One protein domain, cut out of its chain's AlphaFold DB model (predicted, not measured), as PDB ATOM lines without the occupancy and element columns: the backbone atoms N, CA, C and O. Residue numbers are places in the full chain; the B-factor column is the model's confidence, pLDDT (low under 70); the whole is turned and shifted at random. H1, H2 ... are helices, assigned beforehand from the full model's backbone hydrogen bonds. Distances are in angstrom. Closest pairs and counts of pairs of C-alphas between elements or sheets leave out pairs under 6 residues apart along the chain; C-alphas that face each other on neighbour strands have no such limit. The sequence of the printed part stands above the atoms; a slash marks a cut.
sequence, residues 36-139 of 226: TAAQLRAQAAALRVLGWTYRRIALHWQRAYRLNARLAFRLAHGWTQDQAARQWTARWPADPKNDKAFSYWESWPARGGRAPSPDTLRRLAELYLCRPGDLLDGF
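AT A GLANCE: This is residues 36 to 139 of the 226 residues of an uncharacterized protein of Frankia inefficax (strain DSM 45817 / CECT 9037 / EuI1c) (UniProt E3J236). A short helix, H3, sits at the core of a compact, all-helical body, with the other helices set around it at mostly steep angles. The helical hairpin of H1 and H2 covers one end of the body, H4 and H5 make a corner away from that hairpin, and H6 with the short H7 lies on a further side, where H7 packs on H3. The printed part has 104 residues with seven named helices, H1 to H7 in chain order, and no named strand. The whole is compact, with a radius of gyration of the C-alphas of 12.9 A and spans of 36 by 31 by 24 A.

IN THESE COORDINATES: H1, residues 37 to 49, is the longest helix at 18.7 A and begins with C-alpha 37 at (-2.677, 44.568, 27.373). H2, residues 54 to 65, measures 15.9 A. H3, residues 69 to 76, measures 10.4 A, and its C-alpha 69 is at (-6.944, 52.209, 16.468). H4, residues 81 to 91, measures 15.5 A, and H5, residues 99 to 107, measures 12.6 A. H6, residues 118 to 128, measures 15.2 A. H7, residues 132 to 135, measures 5.6 A and ends with C-alpha 135 at (-10.234, 52.208, 12.600).

HOW THE PARTS SIT: H3 is the hub, touching H1, H2, H5 and H7. H1 touches it at a steep tilt of 64 degrees, the same way, with the C-alphas of Ala 44 and Ala 76 closest at 5.3 A. H2 touches it at a steep tilt of 63 degrees, opposite ways, closest at Ala 58 and Ala 72, whose C-alphas are 4.8 A apart. H1 and H2, a helical hairpin, only just touch, with 3 pairs of C-alphas within 8 A; the closest are those of Ala 44 and Ile 57, 6.9 A apart. H5 touches H3 at a steep tilt of 56 degrees, opposite ways, with the C-alphas of Leu 71 and Glu 106 closest at 5.5 A. H4 touches H5 at 68 degrees, only just a steep tilt, with the C-alphas of Asp 82 and Asp 99 closest at 4.8 A. H7 touches H3, closest at the C-alphas of Ala 69 and Leu 135, 5.1 A, and touches H6, closest at those of Ala 125 and Pro 132, 5.0 A. H6 is close to H3 but not clearly touching. H1 is apart from H4, H5, H6 and H7. In H1 to H6 every O i to N i+4 pair is within hydrogen-bond range; H7 is too short for such a pair.

THE WHOLE: The two C-alphas farthest apart, those of Ala 64 and Ala 94, are 37.2 A apart. The printed part has no cut and no long link. The mean pLDDT of the printed part is 93.3, and only residue 139 is under 70.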
ATOM      1  N   THR A  36      -0.230  47.660  30.301       89.88
ATOM      2  CA  THR A  36      -0.135  46.370  29.610       89.88
ATOM      3  C   THR A  36      -1.472  45.989  28.970       89.88
ATOM      4  O   THR A  36      -2.543  46.446  29.383       89.88
ATOM      5  N   ALA A  37      -1.451  45.078  27.991       87.19
ATOM      6  CA  ALA A  37      -2.677  44.568  27.373       87.19
ATOM      7  C   ALA A  37      -3.624  43.909  28.396       87.19
ATOM      8  O   ALA A  37      -4.842  44.019  28.273       87.19
ATOM      9  N   ALA A  38      -3.088  43.244  29.425       87.69
ATOM     10  CA  ALA A  38      -3.890  42.663  30.503       87.69
ATOM     11  C   ALA A  38      -4.585  43.743  31.349       87.69
ATOM     12  O   ALA A  38      -5.784  43.633  31.609       87.69
ATOM     13  N   GLN A  39      -3.863  44.809  31.709       92.44
ATOM     14  CA  GLN A  39      -4.427  45.952  32.433       92.44
ATOM     15  C   GLN A  39      -5.525  46.642  31.618       92.44
ATOM     16  O   GLN A  39      -6.597  46.916  32.153       92.44
ATOM     17  N   LEU A  40      -5.301  46.861  30.319       94.19
ATOM     18  CA  LEU A  40      -6.305  47.445  29.427       94.19
ATOM     19  C   LEU A  40      -7.556  46.566  29.338       94.19
ATOM     20  O   LEU A  40      -8.662  47.077  29.481       94.19
ATOM     21  N   ARG A  41      -7.420  45.243  29.186       92.00
ATOM     22  CA  ARG A  41      -8.580  44.329  29.157       92.00
ATOM     23  C   ARG A  41      -9.372  44.352  30.469       92.00
ATOM     24  O   ARG A  41     -10.600  44.417  30.432       92.00
ATOM     25  N   ALA A  42      -8.691  44.353  31.617       93.56
ATOM     26  CA  ALA A  42      -9.344  44.482  32.922       93.56
ATOM     27  C   ALA A  42     -10.064  45.835  33.065       93.56
ATOM     28  O   ALA A  42     -11.215  45.895  33.500       93.56
ATOM     29  N   GLN A  43      -9.419  46.919  32.625       95.81
ATOM     30  CA  GLN A  43     -10.011  48.252  32.612       95.81
ATOM     31  C   GLN A  43     -11.229  48.327  31.682       95.81
ATOM     32  O   GLN A  43     -12.242  48.909  32.066       95.81
ATOM     33  N   ALA A  44     -11.181  47.717  30.494       96.50
ATOM     34  CA  ALA A  44     -12.332  47.629  29.598       96.50
ATOM     35  C   ALA A  44     -13.511  46.937  30.279       96.50
ATOM     36  O   ALA A  44     -14.610  47.484  30.254       96.50
ATOM     37  N   ALA A  45     -13.296  45.791  30.931       96.12
ATOM     38  CA  ALA A  45     -14.359  45.096  31.656       96.12
ATOM     39  C   ALA A  45     -15.009  46.000  32.721       96.12
ATOM     40  O   ALA A  45     -16.234  46.116  32.765       96.12
ATOM     41  N   ALA A  46     -14.203  46.721  33.509       97.19
ATOM     42  CA  ALA A  46     -14.708  47.678  34.495       97.19
ATOM     43  C   ALA A  46     -15.494  48.837  33.848       97.19
ATOM     44  O   ALA A  46     -16.597  49.172  34.282       97.19
ATOM     45  N   LEU A  47     -14.980  49.422  32.764       97.50
ATOM     46  CA  LEU A  47     -15.653  50.500  32.031       97.50
ATOM     47  C   LEU A  47     -16.962  50.032  31.382       97.50
ATOM     48  O   LEU A  47     -17.926  50.798  31.311       97.50
ATOM     49  N   ARG A  48     -17.035  48.770  30.943       97.12
ATOM     50  CA  ARG A  48     -18.267  48.170  30.414       97.12
ATOM     51  C   ARG A  48     -19.347  48.063  31.486       97.12
ATOM     52  O   ARG A  48     -20.493  48.385  31.180       97.12
ATOM     53  N   VAL A  49     -18.992  47.705  32.723       97.44
ATOM     54  CA  VAL A  49     -19.926  47.714  33.868       97.44
ATOM     55  C   VAL A  49     -20.449  49.128  34.144       97.44
ATOM     56  O   VAL A  49     -21.633  49.304  34.408       97.44
ATOM     57  N   LEU A  50     -19.605  50.149  33.976       97.31
ATOM     58  CA  LEU A  50     -19.989  51.564  34.083       97.31
ATOM     59  C   LEU A  50     -20.788  52.092  32.871       97.31
ATOM     60  O   LEU A  50     -21.041  53.293  32.772       97.31
ATOM     61  N   GLY A  51     -21.160  51.233  31.919       97.75
ATOM     62  CA  GLY A  51     -21.989  51.594  30.767       97.75
ATOM     63  C   GLY A  51     -21.239  52.235  29.596       97.75
ATOM     64  O   GLY A  51     -21.868  52.715  28.652       97.75
ATOM     65  N   TRP A  52     -19.902  52.245  29.596       98.12
ATOM     66  CA  TRP A  52     -19.145  52.782  28.464       98.12
ATOM     67  C   TRP A  52     -19.268  51.869  27.245       98.12
ATOM     68  O   TRP A  52     -19.194  50.648  27.356       98.12
ATOM     69  N   THR A  53     -19.428  52.450  26.055       97.62
ATOM     70  CA  THR A  53     -19.417  51.692  24.794       97.62
ATOM     71  C   THR A  53     -17.987  51.337  24.382       97.62
ATOM     72  O   THR A  53     -17.052  52.071  24.703       97.62
ATOM     73  N   TYR A  54     -17.804  50.259  23.609       97.00
ATOM     74  CA  TYR A  54     -16.483  49.866  23.087       97.00
ATOM     75  C   TYR A  54     -15.800  50.996  22.317       97.00
ATOM     76  O   TYR A  54     -14.634  51.294  22.557       97.00
ATOM     77  N   ARG A  55     -16.563  51.700  21.473       96.88
ATOM     78  CA  ARG A  55     -16.096  52.889  20.756       96.88
ATOM     79  C   ARG A  55     -15.563  53.964  21.697       96.88
ATOM     80  O   ARG A  55     -14.501  54.519  21.446       96.88
ATOM     81  N   ARG A  56     -16.278  54.263  22.785       97.44
ATOM     82  CA  ARG A  56     -15.848  55.287  23.746       97.44
ATOM     83  C   ARG A  56     -14.556  54.882  24.457       97.44
ATOM     84  O   ARG A  56     -13.679  55.724  24.613       97.44
ATOM     85  N   ILE A  57     -14.440  53.614  24.852       97.44
ATOM     86  CA  ILE A  57     -13.238  53.062  25.494       97.44
ATOM     87  C   ILE A  57     -12.040  53.145  24.537       97.44
ATOM     88  O   ILE A  57     -11.022  53.742  24.881       97.44
ATOM     89  N   ALA A  58     -12.188  52.635  23.312       96.25
ATOM     90  CA  ALA A  58     -11.119  52.622  22.317       96.25
ATOM     91  C   ALA A  58     -10.629  54.038  21.976       96.25
ATOM     92  O   ALA A  58      -9.432  54.302  22.039       96.25
ATOM     93  N   LEU A  59     -11.541  54.979  21.699       94.56
ATOM     94  CA  LEU A  59     -11.179  56.371  21.397       94.56
ATOM     95  C   LEU A  59     -10.512  57.075  22.585       94.56
ATOM     96  O   LEU A  59      -9.621  57.904  22.395       94.56
ATOM     97  N   HIS A  60     -10.930  56.760  23.813       95.38
ATOM     98  CA  HIS A  60     -10.271  57.275  25.007       95.38
ATOM     99  C   HIS A  60      -8.819  56.786  25.083       95.38
ATOM    100  O   HIS A  60      -7.917  57.600  25.268       95.38
ATOM    101  N   TRP A  61      -8.573  55.494  24.856       94.19
ATOM    102  CA  TRP A  61      -7.225  54.924  24.884       94.19
ATOM    103  C   TRP A  61      -6.332  55.368  23.728       94.19
ATOM    104  O   TRP A  61      -5.147  55.612  23.949       94.19
ATOM    105  N   GLN A  62      -6.875  55.539  22.522       91.56
ATOM    106  CA  GLN A  62      -6.135  56.133  21.402       91.56
ATOM    107  C   GLN A  62      -5.600  57.525  21.777       91.56
ATOM    108  O   GLN A  62      -4.454  57.857  21.492       91.56
ATOM    109  N   ARG A  63      -6.399  58.340  22.478       90.50
ATOM    110  CA  ARG A  63      -5.986  59.685  22.911       90.50
ATOM    111  C   ARG A  63      -5.025  59.651  24.098       90.50
ATOM    112  O   ARG A  63      -4.025  60.360  24.077       90.50
ATOM    113  N   ALA A  64      -5.326  58.840  25.111       90.31
ATOM    114  CA  ALA A  64      -4.578  58.801  26.367       90.31
ATOM    115  C   ALA A  64      -3.226  58.084  26.240       90.31
ATOM    116  O   ALA A  64      -2.239  58.518  26.827       90.31
ATOM    117  N   TYR A  65      -3.178  56.998  25.467       89.00
ATOM    118  CA  TYR A  65      -2.026  56.096  25.391       89.00
ATOM    119  C   TYR A  65      -1.423  55.996  23.987       89.00
ATOM    120  O   TYR A  65      -0.441  55.279  23.809       89.00
ATOM    121  N   ARG A  66      -1.990  56.705  22.997       88.25
ATOM    122  CA  ARG A  66      -1.553  56.662  21.588       88.25
ATOM    123  C   ARG A  66      -1.544  55.242  21.016       88.25
ATOM    124  O   ARG A  66      -0.677  54.890  20.224       88.25
ATOM    125  N   LEU A  67      -2.503  54.415  21.439       89.81
ATOM    126  CA  LEU A  67      -2.664  53.073  20.884       89.81
ATOM    127  C   LEU A  67      -3.149  53.145  19.440       89.81
ATOM    128  O   LEU A  67      -3.999  53.974  19.118       89.81
ATOM    129  N   ASN A  68      -2.670  52.206  18.623       92.12
ATOM    130  CA  ASN A  68      -3.223  51.949  17.302       92.12
ATOM    131  C   ASN A  68      -4.737  51.709  17.394       92.12
ATOM    132  O   ASN A  68      -5.204  51.006  18.296       92.12
ATOM    133  N   ALA A  69      -5.498  52.258  16.455       93.94
ATOM    134  CA  ALA A  69      -6.944  52.209  16.468       93.94
ATOM    135  C   ALA A  69      -7.470  50.772  16.505       93.94
ATOM    136  O   ALA A  69      -8.284  50.438  17.368       93.94
ATOM    137  N   ARG A  70      -6.962  49.895  15.635       95.25
ATOM    138  CA  ARG A  70      -7.410  48.495  15.536       95.25
ATOM    139  C   ARG A  70      -7.085  47.720  16.808       95.25
ATOM    140  O   ARG A  70      -7.960  47.036  17.341       95.25
ATOM    141  N   LEU A  71      -5.886  47.927  17.354       94.69
ATOM    142  CA  LEU A  71      -5.481  47.358  18.641       94.69
ATOM    143  C   LEU A  71      -6.392  47.839  19.781       94.69
ATOM    144  O   LEU A  71      -6.888  47.031  20.564       94.69
ATOM    145  N   ALA A  72      -6.653  49.145  19.864       95.56
ATOM    146  CA  ALA A  72      -7.490  49.735  20.904       95.56
ATOM    147  C   ALA A  72      -8.920  49.178  20.866       95.56
ATOM    148  O   ALA A  72      -9.477  48.848  21.912       95.56
ATOM    149  N   PHE A  73      -9.499  49.030  19.671       97.25
ATOM    150  CA  PHE A  73     -10.815  48.418  19.507       97.25
ATOM    151  C   PHE A  73     -10.812  46.947  19.919       97.25
ATOM    152  O   PHE A  73     -11.669  46.556  20.710       97.25
ATOM    153  N   ARG A  74      -9.831  46.143  19.490       96.94
ATOM    154  CA  ARG A  74      -9.731  44.740  19.925       96.94
ATOM    155  C   ARG A  74      -9.641  44.618  21.448       96.94
ATOM    156  O   ARG A  74     -10.367  43.826  22.050       96.94
ATOM    157  N   LEU A  75      -8.780  45.419  22.075       96.12
ATOM    158  CA  LEU A  75      -8.601  45.407  23.527       96.12
ATOM    159  C   LEU A  75      -9.843  45.911  24.269       96.12
ATOM    160  O   LEU A  75     -10.124  45.422  25.361       96.12
ATOM    161  N   ALA A  76     -10.616  46.833  23.685       96.94
ATOM    162  CA  ALA A  76     -11.854  47.327  24.289       96.94
ATOM    163  C   ALA A  76     -12.909  46.216  24.398       96.94
ATOM    164  O   ALA A  76     -13.678  46.195  25.358       96.94
ATOM    165  N   HIS A  77     -12.909  45.269  23.455       96.25
ATOM    166  CA  HIS A  77     -13.719  44.045  23.517       96.25
ATOM    167  C   HIS A  77     -13.170  42.992  24.489       96.25
ATOM    168  O   HIS A  77     -13.829  41.989  24.749       96.25
ATOM    169  N   GLY A  78     -11.979  43.206  25.054       95.31
ATOM    170  CA  GLY A  78     -11.340  42.252  25.955       95.31
ATOM    171  C   GLY A  78     -10.654  41.085  25.238       95.31
ATOM    172  O   GLY A  78     -10.257  40.131  25.904       95.31
ATOM    173  N   TRP A  79     -10.517  41.136  23.909       95.00
ATOM    174  CA  TRP A  79     -10.096  39.987  23.107       95.00
ATOM    175  C   TRP A  79      -8.583  39.894  22.894       95.00
ATOM    176  O   TRP A  79      -7.891  40.894  22.679       95.00
ATOM    177  N   THR A  80      -8.073  38.663  22.865       93.25
ATOM    178  CA  THR A  80      -6.777  38.327  22.253       93.25
ATOM    179  C   THR A  80      -6.880  38.318  20.719       93.25
ATOM    180  O   THR A  80      -7.983  38.372  20.168       93.25
ATOM    181  N   GLN A  81      -5.748  38.258  20.006       93.56
ATOM    182  CA  GLN A  81      -5.753  38.139  18.537       93.56
ATOM    183  C   GLN A  81      -6.424  36.839  18.074       93.56
ATOM    184  O   GLN A  81      -7.271  36.881  17.185       93.56
ATOM    185  N   ASP A  82      -6.136  35.711  18.731       94.75
ATOM    186  CA  ASP A  82      -6.811  34.431  18.471       94.75
ATOM    187  C   ASP A  82      -8.329  34.528  18.703       94.75
ATOM    188  O   ASP A  82      -9.124  34.115  17.861       94.75
ATOM    189  N   GLN A  83      -8.767  35.159  19.796       96.25
ATOM    190  CA  GLN A  83     -10.196  35.369  20.039       96.25
ATOM    191  C   GLN A  83     -10.842  36.236  18.952       96.25
ATOM    192  O   GLN A  83     -11.924  35.897  18.475       96.25
ATOM    193  N   ALA A  84     -10.183  37.310  18.511       96.62
ATOM    194  CA  ALA A  84     -10.681  38.142  17.418       96.62
ATOM    195  C   ALA A  84     -10.771  37.362  16.092       96.62
ATOM    196  O   ALA A  84     -11.770  37.470  15.381       96.62
ATOM    197  N   ALA A  85      -9.781  36.516  15.798       96.62
ATOM    198  CA  ALA A  85      -9.771  35.632  14.635       96.62
ATOM    199  C   ALA A  85     -10.904  34.593  14.667       96.62
ATOM    200  O   ALA A  85     -11.566  34.353  13.652       96.62
ATOM    201  N   ARG A  86     -11.200  34.029  15.844       97.12
ATOM    202  CA  ARG A  86     -12.355  33.139  16.041       97.12
ATOM    203  C   ARG A  86     -13.674  33.866  15.803       97.12
ATOM    204  O   ARG A  86     -14.520  33.346  15.081       97.12
ATOM    205  N   GLN A  87     -13.840  35.072  16.353       97.56
ATOM    206  CA  GLN A  87     -15.050  35.880  16.144       97.56
ATOM    207  C   GLN A  87     -15.227  36.277  14.673       97.56
ATOM    208  O   GLN A  87     -16.335  36.223  14.141       97.56
ATOM    209  N   TRP A  88     -14.131  36.613  13.987       97.25
ATOM    210  CA  TRP A  88     -14.142  36.859  12.549       97.25
ATOM    211  C   TRP A  88     -14.619  35.632  11.775       97.25
ATOM    212  O   TRP A  88     -15.556  35.715  10.985       97.25
ATOM    213  N   THR A  89     -13.980  34.486  12.008       96.31
ATOM    214  CA  THR A  89     -14.250  33.248  11.267       96.31
ATOM    215  C   THR A  89     -15.668  32.739  11.517       96.31
ATOM    216  O   THR A  89     -16.318  32.268  10.588       96.31
ATOM    217  N   ALA A  90     -16.190  32.914  12.734       96.88
ATOM    218  CA  ALA A  90     -17.579  32.598  13.058       96.88
ATOM    219  C   ALA A  90     -18.582  33.430  12.240       96.88
ATOM    220  O   ALA A  90     -19.643  32.930  11.873       96.88
ATOM    221  N   ARG A  91     -18.255  34.691  11.935       96.69
ATOM    222  CA  ARG A  91     -19.146  35.600  11.201       96.69
ATOM    223  C   ARG A  91     -18.989  35.516   9.683       96.69
ATOM    224  O   ARG A  91     -19.968  35.686   8.963       96.69
ATOM    225  N   TRP A  92     -17.780  35.245   9.194       96.62
ATOM    226  CA  TRP A  92     -17.473  35.123   7.765       96.62
ATOM    227  C   TRP A  92     -16.733  33.812   7.469       96.62
ATOM    228  O   TRP A  92     -15.537  33.834   7.170       96.62
ATOM    229  N   PRO A  93     -17.431  32.662   7.496       94.62
ATOM    230  CA  PRO A  93     -16.797  31.355   7.312       94.62
ATOM    231  C   PRO A  93     -16.211  31.151   5.907       94.62
ATOM    232  O   PRO A  93     -15.285  30.366   5.740       94.62
ATOM    233  N   ALA A  94     -16.714  31.872   4.898       95.75
ATOM    234  CA  ALA A  94     -16.204  31.816   3.525       95.75
ATOM    235  C   ALA A  94     -14.848  32.526   3.334       95.75
ATOM    236  O   ALA A  94     -14.192  32.326   2.318       95.75
ATOM    237  N   ASP A  95     -14.433  33.369   4.283       93.81
ATOM    238  CA  ASP A  95     -13.156  34.090   4.248       93.81
ATOM    239  C   ASP A  95     -12.542  34.125   5.658       93.81
ATOM    240  O   ASP A  95     -12.546  35.173   6.324       93.81
ATOM    241  N   PRO A  96     -12.064  32.966   6.154       93.44
ATOM    242  CA  PRO A  96     -11.516  32.852   7.494       93.44
ATOM    243  C   PRO A  96     -10.220  33.654   7.622       93.44
ATOM    244  O   PRO A  96      -9.432  33.788   6.680       93.44
ATOM    245  N   LYS A  97      -9.978  34.181   8.823       93.31
ATOM    246  CA  LYS A  97      -8.753  34.912   9.157       93.31
ATOM    247  C   LYS A  97      -8.149  34.325  10.416       93.31
ATOM    248  O   LYS A  97      -8.871  33.895  11.310       93.31
ATOM    249  N   ASN A  98      -6.824  34.313  10.460       93.06
ATOM    250  CA  ASN A  98      -6.049  33.864  11.607       93.06
ATOM    251  C   ASN A  98      -5.563  35.054  12.444       93.06
ATOM    252  O   ASN A  98      -5.658  36.211  12.034       93.06
ATOM    253  N   ASP A  99      -5.023  34.745  13.613       89.38
ATOM    254  CA  ASP A  99      -4.326  35.670  14.507       89.38
ATOM    255  C   ASP A  99      -3.246  36.502  13.789       89.38
ATOM    256  O   ASP A  99      -3.172  37.719  13.967       89.38
ATOM    257  N   LYS A 100      -2.475  35.884  12.887       91.56
ATOM    258  CA  LYS A 100      -1.437  36.548  12.089       91.56
ATOM    259  C   LYS A 100      -1.989  37.671  11.204       91.56
ATOM    260  O   LYS A 100      -1.328  38.694  11.035       91.56
ATOM    261  N   ALA A 101      -3.195  37.525  10.652       93.19
ATOM    262  CA  ALA A 101      -3.843  38.592   9.889       93.19
ATOM    263  C   ALA A 101      -4.129  39.820  10.769       93.19
ATOM    264  O   ALA A 101      -3.856  40.944  10.349       93.19
ATOM    265  N   PHE A 102      -4.603  39.604  12.000       93.88
ATOM    266  CA  PHE A 102      -4.828  40.679  12.967       93.88
ATOM    267  C   PHE A 102      -3.523  41.355  13.376       93.88
ATOM    268  O   PHE A 102      -3.468  42.580  13.380       93.88
ATOM    269  N   SER A 103      -2.461  40.580  13.620       91.06
ATOM    270  CA  SER A 103      -1.124  41.125  13.883       91.06
ATOM    271  C   SER A 103      -0.674  42.079  12.767       91.06
ATOM    272  O   SER A 103      -0.349  43.235  13.037       91.06
ATOM    273  N   TYR A 104      -0.777  41.668  11.497       92.38
ATOM    274  CA  TYR A 104      -0.418  42.537  10.371       92.38
ATOM    275  C   TYR A 104      -1.245  43.822  10.297       92.38
ATOM    276  O   TYR A 104      -0.704  44.878   9.959       92.38
ATOM    277  N   TRP A 105      -2.546  43.748  10.573       94.19
ATOM    278  CA  TRP A 105      -3.405  44.929  10.548       94.19
ATOM    279  C   TRP A 105      -3.141  45.858  11.725       94.19
ATOM    280  O   TRP A 105      -3.235  47.065  11.556       94.19
ATOM    281  N   GLU A 106      -2.813  45.333  12.901       92.88
ATOM    282  CA  GLU A 106      -2.561  46.123  14.113       92.88
ATOM    283  C   GLU A 106      -1.196  46.813  14.099       92.88
ATOM    284  O   GLU A 106      -1.037  47.863  14.718       92.88
ATOM    285  N   SER A 107      -0.232  46.271  13.350       89.25
ATOM    286  CA  SER A 107       1.051  46.933  13.108       89.25
ATOM    287  C   SER A 107       0.974  48.030  12.042       89.25
ATOM    288  O   SER A 107       1.843  48.890  12.014       89.25
ATOM    289  N   TRP A 108      -0.034  48.053  11.162       87.81
ATOM    290  CA  TRP A 108      -0.172  49.120  10.155       87.81
ATOM    291  C   TRP A 108      -0.630  50.436  10.819       87.81
ATOM    292  O   TRP A 108      -1.546  50.396  11.638       87.81
ATOM    293  N   PRO A 109      -0.071  51.613  10.481       86.06
ATOM    294  CA  PRO A 109       0.778  51.915   9.322       86.06
ATOM    295  C   PRO A 109       2.291  51.757   9.539       86.06
ATOM    296  O   PRO A 109       3.061  52.098   8.646       86.06
ATOM    297  N   ALA A 110       2.729  51.246  10.689       82.56
ATOM    298  CA  ALA A 110       4.144  51.071  10.989       82.56
ATOM    299  C   ALA A 110       4.800  49.947  10.161       82.56
ATOM    300  O   ALA A 110       4.145  49.121   9.508       82.56
ATOM    301  N   ARG A 111       6.137  49.919  10.192       75.25
ATOM    302  CA  ARG A 111       6.956  48.968   9.433       75.25
ATOM    303  C   ARG A 111       6.617  47.528   9.835       75.25
ATOM    304  O   ARG A 111       6.651  47.174  11.005       75.25
ATOM    305  N   GLY A 112       6.315  46.692   8.842       77.44
ATOM    306  CA  GLY A 112       5.923  45.291   9.050       77.44
ATOM    307  C   GLY A 112       4.411  45.058   9.124       77.44
ATOM    308  O   GLY A 112       3.976  43.912   9.028       77.44
ATOM    309  N   GLY A 113       3.604  46.121   9.211       85.25
ATOM    310  CA  GLY A 113       2.156  46.040   9.050       85.25
ATOM    311  C   GLY A 113       1.717  45.943   7.588       85.25
ATOM    312  O   GLY A 113       2.418  46.374   6.670       85.25
ATOM    313  N   ARG A 114       0.517  45.403   7.360       89.31
ATOM    314  CA  ARG A 114      -0.138  45.388   6.043       89.31
ATOM    315  C   ARG A 114      -1.446  46.161   6.113       89.31
ATOM    316  O   ARG A 114      -2.274  45.897   6.981       89.31
ATOM    317  N   ALA A 115      -1.654  47.058   5.149       90.31
ATOM    318  CA  ALA A 115      -2.897  47.807   5.034       90.31
ATOM    319  C   ALA A 115      -4.092  46.845   4.860       90.31
ATOM    320  O   ALA A 115      -4.064  45.998   3.957       90.31
ATOM    321  N   PRO A 116      -5.137  46.940   5.700       92.44
ATOM    322  CA  PRO A 116      -6.377  46.211   5.469       92.44
ATOM    323  C   PRO A 116      -7.081  46.753   4.216       92.44
ATOM    324  O   PRO A 116      -7.082  47.957   3.963       92.44
ATOM    325  N   SER A 117      -7.703  45.872   3.427       94.62
ATOM    326  CA  SER A 117      -8.519  46.308   2.285       94.62
ATOM    327  C   SER A 117      -9.772  47.067   2.758       94.62
ATOM    328  O   SER A 117     -10.208  46.854   3.894       94.62
ATOM    329  N   PRO A 118     -10.414  47.898   1.915       95.06
ATOM    330  CA  PRO A 118     -11.656  48.587   2.282       95.06
ATOM    331  C   PRO A 118     -12.759  47.640   2.784       95.06
ATOM    332  O   PRO A 118     -13.402  47.911   3.798       95.06
ATOM    333  N   ASP A 119     -12.923  46.477   2.148       95.75
ATOM    334  CA  ASP A 119     -13.852  45.441   2.615       95.75
ATOM    335  C   ASP A 119     -13.452  44.844   3.964       95.75
ATOM    336  O   ASP A 119     -14.309  44.591   4.815       95.75
ATOM    337  N   THR A 120     -12.151  44.645   4.185       95.94
ATOM    338  CA  THR A 120     -11.631  44.180   5.475       95.94
ATOM    339  C   THR A 120     -11.926  45.203   6.565       95.94
ATOM    340  O   THR A 120     -12.413  44.830   7.627       95.94
ATOM    341  N   LEU A 121     -11.701  46.493   6.298       95.81
ATOM    342  CA  LEU A 121     -12.015  47.585   7.223       95.81
ATOM    343  C   LEU A 121     -13.503  47.640   7.561       95.81
ATOM    344  O   LEU A 121     -13.851  47.771   8.732       95.81
ATOM    345  N   ARG A 122     -14.387  47.492   6.569       97.00
ATOM    346  CA  ARG A 122     -15.835  47.420   6.806       97.00
ATOM    347  C   ARG A 122     -16.197  46.249   7.720       97.00
ATOM    348  O   ARG A 122     -16.930  46.440   8.686       97.00
ATOM    349  N   ARG A 123     -15.666  45.051   7.454       97.56
ATOM    350  CA  ARG A 123     -15.915  43.866   8.293       97.56
ATOM    351  C   ARG A 123     -15.328  44.018   9.696       97.56
ATOM    352  O   ARG A 123     -15.997  43.673  10.662       97.56
ATOM    353  N   LEU A 124     -14.136  44.598   9.842       97.12
ATOM    354  CA  LEU A 124     -13.572  44.933  11.154       97.12
ATOM    355  C   LEU A 124     -14.465  45.921  11.911       97.12
ATOM    356  O   LEU A 124     -14.689  45.752  13.105       97.12
ATOM    357  N   ALA A 125     -15.018  46.920  11.226       97.25
ATOM    358  CA  ALA A 125     -15.922  47.892  11.831       97.25
ATOM    359  C   ALA A 125     -17.221  47.232  12.320       97.25
ATOM    360  O   ALA A 125     -17.676  47.489  13.434       97.25
ATOM    361  N   GLU A 126     -17.776  46.315  11.527       97.38
ATOM    362  CA  GLU A 126     -18.914  45.485  11.927       97.38
ATOM    363  C   GLU A 126     -18.595  44.546  13.094       97.38
ATOM    364  O   GLU A 126     -19.451  44.322  13.953       97.38
ATOM    365  N   LEU A 127     -17.384  43.987  13.124       97.06
ATOM    366  CA  LEU A 127     -16.914  43.109  14.189       97.06
ATOM    367  C   LEU A 127     -16.736  43.882  15.502       97.06
ATOM    368  O   LEU A 127     -17.130  43.402  16.561       97.06
ATOM    369  N   TYR A 128     -16.185  45.095  15.427       97.19
ATOM    370  CA  TYR A 128     -15.899  45.933  16.588       97.19
ATOM    371  C   TYR A 128     -17.018  46.904  16.974       97.19
ATOM    372  O   TYR A 128     -16.886  47.596  17.988       97.19
ATOM    373  N   LEU A 129     -18.129  46.918  16.232       96.31
ATOM    374  CA  LEU A 129     -19.287  47.789  16.452       96.31
ATOM    375  C   LEU A 129     -18.922  49.283  16.399       96.31
ATOM    376  O   LEU A 129     -19.319  50.078  17.256       96.31
ATOM    377  N   CYS A 130     -18.141  49.668  15.392       96.12
ATOM    378  CA  CYS A 130     -17.703  51.044  15.168       96.12
ATOM    379  C   CYS A 130     -17.861  51.471  13.707       96.12
ATOM    380  O   CYS A 130     -18.333  50.708  12.864       96.12
ATOM    381  N   ARG A 131     -17.518  52.727  13.400       94.38
ATOM    382  CA  ARG A 131     -17.473  53.198  12.012       94.38
ATOM    383  C   ARG A 131     -16.133  52.788  11.391       94.38
ATOM    384  O   ARG A 131     -15.127  52.861  12.091       94.38
ATOM    385  N   PRO A 132     -16.066  52.467  10.086       93.88
ATOM    386  CA  PRO A 132     -14.793  52.154   9.425       93.88
ATOM    387  C   PRO A 132     -13.729  53.243   9.604       93.88
ATOM    388  O   PRO A 132     -12.560  52.929   9.799       93.88
ATOM    389  N   GLY A 133     -14.142  54.516   9.620       92.38
ATOM    390  CA  GLY A 133     -13.245  55.646   9.868       92.38
ATOM    391  C   GLY A 133     -12.635  55.677  11.273       92.38
ATOM    392  O   GLY A 133     -11.526  56.168  11.425       92.38
ATOM    393  N   ASP A 134     -13.292  55.097  12.286       92.94
ATOM    394  CA  ASP A 134     -12.729  55.019  13.644       92.94
ATOM    395  C   ASP A 134     -11.534  54.032  13.720       92.94
ATOM    396  O   ASP A 134     -10.824  54.011  14.723       92.94
ATOM    397  N   LEU A 135     -11.325  53.193  12.691       94.25
ATOM    398  CA  LEU A 135     -10.234  52.208  12.600       94.25
ATOM    399  C   LEU A 135      -9.030  52.697  11.784       94.25
ATOM    400  O   LEU A 135      -8.076  51.936  11.582       94.25
ATOM    401  N   LEU A 136      -9.081  53.923  11.273       91.19
ATOM    402  CA  LEU A 136      -7.980  54.543  10.552       91.19
ATOM    403  C   LEU A 136      -7.168  55.382  11.536       91.19
ATOM    404  O   LEU A 136      -7.712  56.227  12.241       91.19
ATOM    405  N   ASP A 137      -5.865  55.123  11.583       83.88
ATOM    406  CA  ASP A 137      -4.922  55.955  12.323       83.88
ATOM    407  C   ASP A 137      -4.496  57.129  11.436       83.88
ATOM    408  O   ASP A 137      -4.286  56.947  10.236       83.88
ATOM    409  N   GLY A 138      -4.357  58.324  12.010       77.50
ATOM    410  CA  GLY A 138      -3.914  59.509  11.277       77.50
ATOM    411  C   GLY A 138      -4.423  60.818  11.871       77.50
ATOM    412  O   GLY A 138      -5.142  60.833  12.873       77.50
ATOM    413  N   PHE A 139      -4.022  61.922  11.243       67.81
ATOM    414  CA  PHE A 139      -4.507  63.250  11.592       67.81
ATOM    415  C   PHE A 139      -5.859  63.528  10.947       67.81
ATOM    416  O   PHE A 139      -6.122  63.155   9.804       67.81
TER     417      PHE A 139